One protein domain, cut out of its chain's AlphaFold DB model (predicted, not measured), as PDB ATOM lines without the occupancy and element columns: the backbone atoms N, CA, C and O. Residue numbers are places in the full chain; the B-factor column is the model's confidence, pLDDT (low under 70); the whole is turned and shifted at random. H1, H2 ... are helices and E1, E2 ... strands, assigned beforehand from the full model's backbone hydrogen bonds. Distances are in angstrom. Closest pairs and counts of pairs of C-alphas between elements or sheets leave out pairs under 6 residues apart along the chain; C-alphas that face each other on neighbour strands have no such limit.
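Overview. This is residues 20 to 78 of the 110 residues of an uncharacterized protein of Arcobacter cryaerophilus D2610 (UniProt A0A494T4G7). One strongly twisted, antiparallel sheet of five strands makes the body, and a single short helix, H1, packs on it without lying over any strand, reaching E2 as well as the small hairpin of E4 and E5. Three longer strands, E1, E2 and E3, make one part of the sheet, and E5 and E4 continue it beyond E1. The printed part has 59 residues, with five named strands and one named helix in the order E1, E2, E3, H1, E4, E5; the sheet's order is E3, E2, E1, E5, E4, and the class is mixed, helices and strands. The whole is compact and rounded, with a radius of gyration of the C-alphas of 10.7 A and spans of 26 by 23 by 22 A.

Along the chain. E1 is residues 24 to 30, 16.3 A long, beginning at C-alpha 24 at (166.847, 193.315, 232.622). E2 is residues 36 to 41, 16.0 A, and E3 is residues 46 to 50, 13.2 A. E5 is residues 73 to 75, ending at C-alpha 75 at (164.954, 194.110, 248.429), and E4 is residues 66 to 68. H1 is residues 53 to 61, 11.8 A, beginning at C-alpha 53 at (182.756, 192.602, 248.349).

Arrangement. E1, E2 and E3 form a meander, each strand the antiparallel neighbour of the one before. E2 and E1 are a hairpin at 135 degrees, with N 30 and O 38 at 2.9 A, within hydrogen-bond range. E3 and E2 are a hairpin at 152 degrees, with N 39 and O 47 at 2.9 A. On the other side of E1 from E2, E5 is antiparallel to E1 at 138 degrees, with N 74 and O 29 at 2.8 A. E5 and E4 are a hairpin at 150 degrees, with N 66 and O 75 at 2.8 A. The edge strands are E3 and E4, which are apart. H1 is on the sheet, at a height over the sheet of 6.7 A, over none of its strands. Its closest C-alphas to E4 are those of Ile 60 and Thr 66, 6.3 A apart, and to E2 those of Ile 56 and Ile 37, 7.8 A apart. In H1 every O i to N i+4 pair is within hydrogen-bond range.

Size, cuts and confidence. The two C-alphas farthest apart are those of Gly 23 and Ser 70, at 29.0 A. The printed part has no cut, and the five links between elements are tight. Residues 20 to 21 pair briefly with residues 24 to 25 of E1, antiparallel. The mean pLDDT of the printed part is 70.4, and it is under 70 at residues 20 to 25, 34, 44, 59 to 66 and 73 to 78.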
ATOM      1  N   MET A  20     165.621 198.026 236.275       51.16
ATOM      2  CA  MET A  20     166.544 197.443 235.310       51.16
ATOM      3  C   MET A  20     167.946 197.348 235.913       51.16
ATOM      4  O   MET A  20     168.554 198.355 236.271       51.16
ATOM      5  N   TYR A  21     168.488 196.138 235.971       58.59
ATOM      6  CA  TYR A  21     169.900 195.883 236.236       58.59
ATOM      7  C   TYR A  21     170.461 195.080 235.067       58.59
ATOM      8  O   TYR A  21     169.853 194.097 234.648       58.59
ATOM      9  N   ASP A  22     171.583 195.531 234.505       59.44
ATOM     10  CA  ASP A  22     172.185 194.934 233.301       59.44
ATOM     11  C   ASP A  22     171.187 194.768 232.132       59.44
ATOM     12  O   ASP A  22     171.126 193.752 231.444       59.44
ATOM     13  N   GLY A  23     170.316 195.768 231.949       57.19
ATOM     14  CA  GLY A  23     169.312 195.766 230.883       57.19
ATOM     15  C   GLY A  23     168.113 194.833 231.109       57.19
ATOM     16  O   GLY A  23     167.314 194.670 230.189       57.19
ATOM     17  N   LYS A  24     167.949 194.240 232.300       62.44
ATOM     18  CA  LYS A  24     166.847 193.315 232.622       62.44
ATOM     19  C   LYS A  24     166.102 193.706 233.898       62.44
ATOM     20  O   LYS A  24     166.705 194.180 234.855       62.44
ATOM     21  N   CYS A  25     164.797 193.448 233.925       64.81
ATOM     22  CA  CYS A  25     163.918 193.705 235.066       64.81
ATOM     23  C   CYS A  25     164.213 192.740 236.220       64.81
ATOM     24  O   CYS A  25     164.009 191.530 236.085       64.81
ATOM     25  N   VAL A  26     164.682 193.257 237.353       71.06
ATOM     26  CA  VAL A  26     164.996 192.433 238.521       71.06
ATOM     27  C   VAL A  26     163.800 192.315 239.452       71.06
ATOM     28  O   VAL A  26     163.188 193.309 239.827       71.06
ATOM     29  N   LYS A  27     163.504 191.079 239.853       72.19
ATOM     30  CA  LYS A  27     162.452 190.725 240.804       72.19
ATOM     31  C   LYS A  27     162.982 190.609 242.231       72.19
ATOM     32  O   LYS A  27     162.380 191.155 243.148       72.19
ATOM     33  N   GLU A  28     164.084 189.890 242.427       72.94
ATOM     34  CA  GLU A  28     164.721 189.750 243.741       72.94
ATOM     35  C   GLU A  28     166.235 189.562 243.624       72.94
ATOM     36  O   GLU A  28     166.746 189.056 242.623       72.94
ATOM     37  N   PHE A  29     166.940 189.947 244.685       76.75
ATOM     38  CA  PHE A  29     168.361 189.692 244.873       76.75
ATOM     39  C   PHE A  29     168.564 188.954 246.199       76.75
ATOM     40  O   PHE A  29     167.926 189.281 247.198       76.75
ATOM     41  N   TYR A  30     169.466 187.981 246.258       75.19
ATOM     42  CA  TYR A  30     169.861 187.369 247.529       75.19
ATOM     43  C   TYR A  30     171.324 186.950 247.524       75.19
ATOM     44  O   TYR A  30     171.943 186.776 246.475       75.19
ATOM     45  N   THR A  31     171.892 186.801 248.713       73.56
ATOM     46  CA  THR A  31     173.276 186.371 248.905       73.56
ATOM     47  C   THR A  31     173.283 185.187 249.863       73.56
ATOM     48  O   THR A  31     172.673 185.234 250.926       73.56
ATOM     49  N   LEU A  32     173.919 184.086 249.465       72.06
ATOM     50  CA  LEU A  32     174.159 182.953 250.370       72.06
ATOM     51  C   LEU A  32     175.508 183.106 251.081       72.06
ATOM     52  O   LEU A  32     175.685 182.648 252.206       72.06
ATOM     53  N   ASP A  33     176.448 183.782 250.425       72.38
ATOM     54  CA  ASP A  33     177.783 184.094 250.898       72.38
ATOM     55  C   ASP A  33     178.206 185.479 250.379       72.38
ATOM     56  O   ASP A  33     177.841 185.883 249.277       72.38
ATOM     57  N   LYS A  34     179.037 186.219 251.130       69.25
ATOM     58  CA  LYS A  34     179.493 187.578 250.751       69.25
ATOM     59  C   LYS A  34     180.347 187.628 249.462       69.25
ATOM     60  O   LYS A  34     180.969 188.647 249.183       69.25
ATOM     61  N   SER A  35     180.423 186.536 248.703       70.75
ATOM     62  CA  SER A  35     181.179 186.409 247.457       70.75
ATOM     63  C   SER A  35     180.284 186.409 246.210       70.75
ATOM     64  O   SER A  35     180.751 186.747 245.119       70.75
ATOM     65  N   LYS A  36     178.993 186.068 246.354       74.06
ATOM     66  CA  LYS A  36     178.052 185.963 245.234       74.06
ATOM     67  C   LYS A  36     176.726 186.643 245.525       74.06
ATOM     68  O   LYS A  36     176.176 186.576 246.626       74.06
ATOM     69  N   ILE A  37     176.188 187.243 244.470       76.44
ATOM     70  CA  ILE A  37     174.810 187.709 244.422       76.44
ATOM     71  C   ILE A  37     174.053 186.820 243.438       76.44
ATOM     72  O   ILE A  37     174.494 186.567 242.315       76.44
ATOM     73  N   TYR A  38     172.894 186.356 243.877       81.69
ATOM     74  CA  TYR A  38     171.906 185.685 243.056       81.69
ATOM     75  C   TYR A  38     170.844 186.699 242.664       81.69
ATOM     76  O   TYR A  38     170.293 187.390 243.520       81.69
ATOM     77  N   ILE A  39     170.587 186.792 241.366       77.81
ATOM     78  CA  ILE A  39     169.644 187.732 240.769       77.81
ATOM     79  C   ILE A  39     168.520 186.918 240.152       77.81
ATOM     80  O   ILE A  39     168.788 186.067 239.303       77.81
ATOM     81  N   SER A  40     167.284 187.183 240.557       78.44
ATOM     82  CA  SER A  40     166.098 186.654 239.894       78.44
ATOM     83  C   SER A  40     165.470 187.747 239.051       78.44
ATOM     84  O   SER A  40     165.080 188.794 239.573       78.44
ATOM     85  N   TYR A  41     165.361 187.517 237.748       76.25
ATOM     86  CA  TYR A  41     164.683 188.439 236.844       76.25
ATOM     87  C   TYR A  41     163.179 188.138 236.790       76.25
ATOM     88  O   TYR A  41     162.749 187.005 237.011       76.25
ATOM     89  N   SER A  42     162.355 189.140 236.472       70.31
ATOM     90  CA  SER A  42     160.887 188.992 236.403       70.31
ATOM     91  C   SER A  42     160.427 187.893 235.434       70.31
ATOM     92  O   SER A  42     159.389 187.273 235.662       70.31
ATOM     93  N   ASN A  43     161.249 187.583 234.426       73.00
ATOM     94  CA  ASN A  43     161.003 186.548 233.421       73.00
ATOM     95  C   ASN A  43     161.585 185.163 233.782       73.00
ATOM     96  O   ASN A  43     161.654 184.291 232.922       73.00
ATOM     97  N   GLY A  44     161.977 184.939 235.041       66.50
ATOM     98  CA  GLY A  44     162.228 183.602 235.600       66.50
ATOM     99  C   GLY A  44     163.671 183.099 235.546       66.50
ATOM    100  O   GLY A  44     163.980 182.102 236.198       66.50
ATOM    101  N   ASP A  45     164.568 183.790 234.842       75.25
ATOM    102  CA  ASP A  45     165.987 183.444 234.860       75.25
ATOM    103  C   ASP A  45     166.611 183.824 236.204       75.25
ATOM    104  O   ASP A  45     166.578 184.986 236.622       75.25
ATOM    105  N   ASN A  46     167.234 182.841 236.851       76.00
ATOM    106  CA  ASN A  46     168.102 183.067 237.995       76.00
ATOM    107  C   ASN A  46     169.551 183.030 237.522       76.00
ATOM    108  O   ASN A  46     170.017 182.018 237.000       76.00
ATOM    109  N   VAL A  47     170.275 184.123 237.732       78.62
ATOM    110  CA  VAL A  47     171.690 184.218 237.376       78.62
ATOM    111  C   VAL A  47     172.503 184.434 238.641       78.62
ATOM    112  O   VAL A  47     172.193 185.299 239.461       78.62
ATOM    113  N   SER A  48     173.556 183.636 238.802       79.81
ATOM    114  CA  SER A  48     174.567 183.867 239.828       79.81
ATOM    115  C   SER A  48     175.679 184.714 239.229       79.81
ATOM    116  O   SER A  48     176.294 184.320 238.238       79.81
ATOM    117  N   VAL A  49     175.933 185.875 239.828       75.00
ATOM    118  CA  VAL A  49     177.022 186.764 239.424       75.00
ATOM    119  C   VAL A  49     177.980 186.925 240.595       75.00
ATOM    120  O   VAL A  49     177.578 187.203 241.727       75.00
ATOM    121  N   SER A  50     179.267 186.719 240.322       76.25
ATOM    122  CA  SER A  50     180.324 186.947 241.307       76.25
ATOM    123  C   SER A  50     180.753 188.409 241.245       76.25
ATOM    124  O   SER A  50     181.141 188.901 240.185       76.25
ATOM    125  N   TYR A  51     180.684 189.098 242.380       71.44
ATOM    126  CA  TYR A  51     181.108 190.490 242.524       71.44
ATOM    127  C   TYR A  51     182.137 190.607 243.645       71.44
ATOM    128  O   TYR A  51     182.156 189.796 244.568       71.44
ATOM    129  N   SER A  52     182.991 191.631 243.583       74.38
ATOM    130  CA  SER A  52     183.844 191.970 244.723       74.38
ATOM    131  C   SER A  52     182.990 192.446 245.897       74.38
ATOM    132  O   SER A  52     181.945 193.072 245.701       74.38
ATOM    133  N   ILE A  53     183.459 192.200 247.122       74.12
ATOM    134  CA  ILE A  53     182.756 192.602 248.349       74.12
ATOM    135  C   ILE A  53     182.492 194.112 248.375       74.12
ATOM    136  O   ILE A  53     181.423 194.542 248.789       74.12
ATOM    137  N   ASP A  54     183.415 194.910 247.834       77.50
ATOM    138  CA  ASP A  54     183.274 196.364 247.741       77.50
ATOM    139  C   ASP A  54     182.133 196.763 246.809       77.50
ATOM    140  O   ASP A  54     181.377 197.686 247.104       77.50
ATOM    141  N   LYS A  55     181.958 196.034 245.699       73.69
ATOM    142  CA  LYS A  55     180.851 196.270 244.772       73.69
ATOM    143  C   LYS A  55     179.526 195.856 245.399       73.69
ATOM    144  O   LYS A  55     178.573 196.624 245.316       73.69
ATOM    145  N   ILE A  56     179.475 194.714 246.085       72.50
ATOM    146  CA  ILE A  56     178.289 194.267 246.835       72.50
ATOM    147  C   ILE A  56     177.899 195.315 247.885       72.50
ATOM    148  O   ILE A  56     176.759 195.772 247.903       72.50
ATOM    149  N   ASN A  57     178.861 195.769 248.687       73.44
ATOM    150  CA  ASN A  57     178.645 196.813 249.684       73.44
ATOM    151  C   ASN A  57     178.180 198.114 249.026       73.44
ATOM    152  O   ASN A  57     177.212 198.700 249.481       73.44
ATOM    153  N   SER A  58     178.777 198.536 247.907       70.62
ATOM    154  CA  SER A  58     178.345 199.750 247.202       70.62
ATOM    155  C   SER A  58     176.898 199.680 246.708       70.62
ATOM    156  O   SER A  58     176.217 200.701 246.686       70.62
ATOM    157  N   LEU A  59     176.412 198.494 246.333       68.19
ATOM    158  CA  LEU A  59     175.031 198.302 245.901       68.19
ATOM    159  C   LEU A  59     174.073 198.374 247.102       68.19
ATOM    160  O   LEU A  59     173.028 199.010 247.001       68.19
ATOM    161  N   ILE A  60     174.453 197.787 248.240       68.38
ATOM    162  CA  ILE A  60     173.658 197.810 249.479       68.38
ATOM    163  C   ILE A  60     173.658 199.209 250.125       68.38
ATOM    164  O   ILE A  60     172.636 199.671 250.610       68.38
ATOM    165  N   THR A  61     174.797 199.906 250.143       61.59
ATOM    166  CA  THR A  61     174.974 201.165 250.889       61.59
ATOM    167  C   THR A  61     174.472 202.404 250.137       61.59
ATOM    168  O   THR A  61     174.163 203.401 250.776       61.59
ATOM    169  N   ASN A  62     174.359 202.377 248.804       59.62
ATOM    170  CA  ASN A  62     173.881 203.530 248.019       59.62
ATOM    171  C   ASN A  62     172.340 203.633 247.916       59.62
ATOM    172  O   ASN A  62     171.838 204.194 246.943       59.62
ATOM    173  N   ASP A  63     171.586 203.085 248.877       57.16
ATOM    174  CA  ASP A  63     170.109 203.089 248.900       57.16
ATOM    175  C   ASP A  63     169.452 202.524 247.624       57.16
ATOM    176  O   ASP A  63     168.312 202.846 247.284       57.16
ATOM    177  N   VAL A  64     170.174 201.679 246.881       59.22
ATOM    178  CA  VAL A  64     169.607 200.966 245.727       59.22
ATOM    179  C   VAL A  64     168.895 199.699 246.204       59.22
ATOM    180  O   VAL A  64     167.883 199.303 245.624       59.22
ATOM    181  N   PHE A  65     169.391 199.092 247.289       68.62
ATOM    182  CA  PHE A  65     168.846 197.870 247.869       68.62
ATOM    183  C   PHE A  65     168.846 197.906 249.402       68.62
ATOM    184  O   PHE A  65     169.839 198.283 250.018       68.62
ATOM    185  N   THR A  66     167.774 197.412 250.013       69.69
ATOM    186  CA  THR A  66     167.659 197.156 251.452       69.69
ATOM    187  C   THR A  66     168.006 195.700 251.729       69.69
ATOM    188  O   THR A  66     167.359 194.799 251.198       69.69
ATOM    189  N   TYR A  67     169.015 195.450 252.560       72.25
ATOM    190  CA  TYR A  67     169.399 194.092 252.942       72.25
ATOM    191  C   TYR A  67     168.693 193.652 254.226       72.25
ATOM    192  O   TYR A  67     168.777 194.317 255.258       72.25
ATOM    193  N   ASP A  68     168.020 192.508 254.161       74.75
ATOM    194  CA  ASP A  68     167.407 191.843 255.301       74.75
ATOM    195  C   ASP A  68     168.316 190.716 255.798       74.75
ATOM    196  O   ASP A  68     168.479 189.665 255.170       74.75
ATOM    197  N   GLU A  69     168.892 190.935 256.977       76.81
ATOM    198  CA  GLU A  69     169.794 189.994 257.633       76.81
ATOM    199  C   GLU A  69     169.104 188.668 258.005       76.81
ATOM    200  O   GLU A  69     169.783 187.647 258.134       76.81
ATOM    201  N   SER A  70     167.778 188.653 258.183       79.06
ATOM    202  CA  SER A  70     167.035 187.460 258.605       79.06
ATOM    203  C   SER A  70     166.820 186.476 257.456       79.06
ATOM    204  O   SER A  70     167.052 185.277 257.609       79.06
ATOM    205  N   THR A  71     166.451 186.986 256.281       77.44
ATOM    206  CA  THR A  71     166.214 186.188 255.071       77.44
ATOM    207  C   THR A  71     167.451 186.068 254.181       77.44
ATOM    208  O   THR A  71     167.452 185.261 253.252       77.44
ATOM    209  N   LYS A  72     168.502 186.853 254.463       71.12
ATOM    210  CA  LYS A  72     169.694 187.024 253.611       71.12
ATOM    211  C   LYS A  72     169.338 187.521 252.200       71.12
ATOM    212  O   LYS A  72     170.041 187.240 251.224       71.12
ATOM    213  N   LYS A  73     168.231 188.261 252.082       69.12
ATOM    214  CA  LYS A  73     167.729 188.819 250.821       69.12
ATOM    215  C   LYS A  73     167.960 190.322 250.747       69.12
ATOM    216  O   LYS A  73     167.909 191.024 251.750       69.12
ATOM    217  N   CYS A  74     168.191 190.810 249.538       69.94
ATOM    218  CA  CYS A  74     168.192 192.226 249.212       69.94
ATOM    219  C   CYS A  74     166.880 192.566 248.497       69.94
ATOM    220  O   CYS A  74     166.525 191.950 247.489       69.94
ATOM    221  N   TYR A  75     166.178 193.569 249.001       68.69
ATOM    222  CA  TYR A  75     164.954 194.110 248.429       68.69
ATOM    223  C   TYR A  75     165.238 195.449 247.769       68.69
ATOM    224  O   TYR A  75     166.141 196.172 248.174       68.69
ATOM    225  N   ILE A  76     164.461 195.795 246.754       68.44
ATOM    226  CA  ILE A  76     164.543 197.104 246.118       68.44
ATOM    227  C   ILE A  76     163.484 198.002 246.759       68.44
ATOM    228  O   ILE A  76     162.291 197.760 246.587       68.44
ATOM    229  N   GLU A  77     163.900 199.054 247.465       58.78
ATOM    230  CA  GLU A  77     163.002 200.156 247.833       58.78
ATOM    231  C   GLU A  77     162.912 201.153 246.670       58.78
ATOM    232  O   GLU A  77     163.487 202.241 246.688       58.78
ATOM    233  N   THR A  78     162.193 200.780 245.614       54.53
ATOM    234  CA  THR A  78     161.819 201.728 244.558       54.53
ATOM    235  C   THR A  78     160.403 202.216 244.782       54.53
ATOM    236  O   THR A  78     159.462 201.424 244.826       54.53
TER     237      THR A  78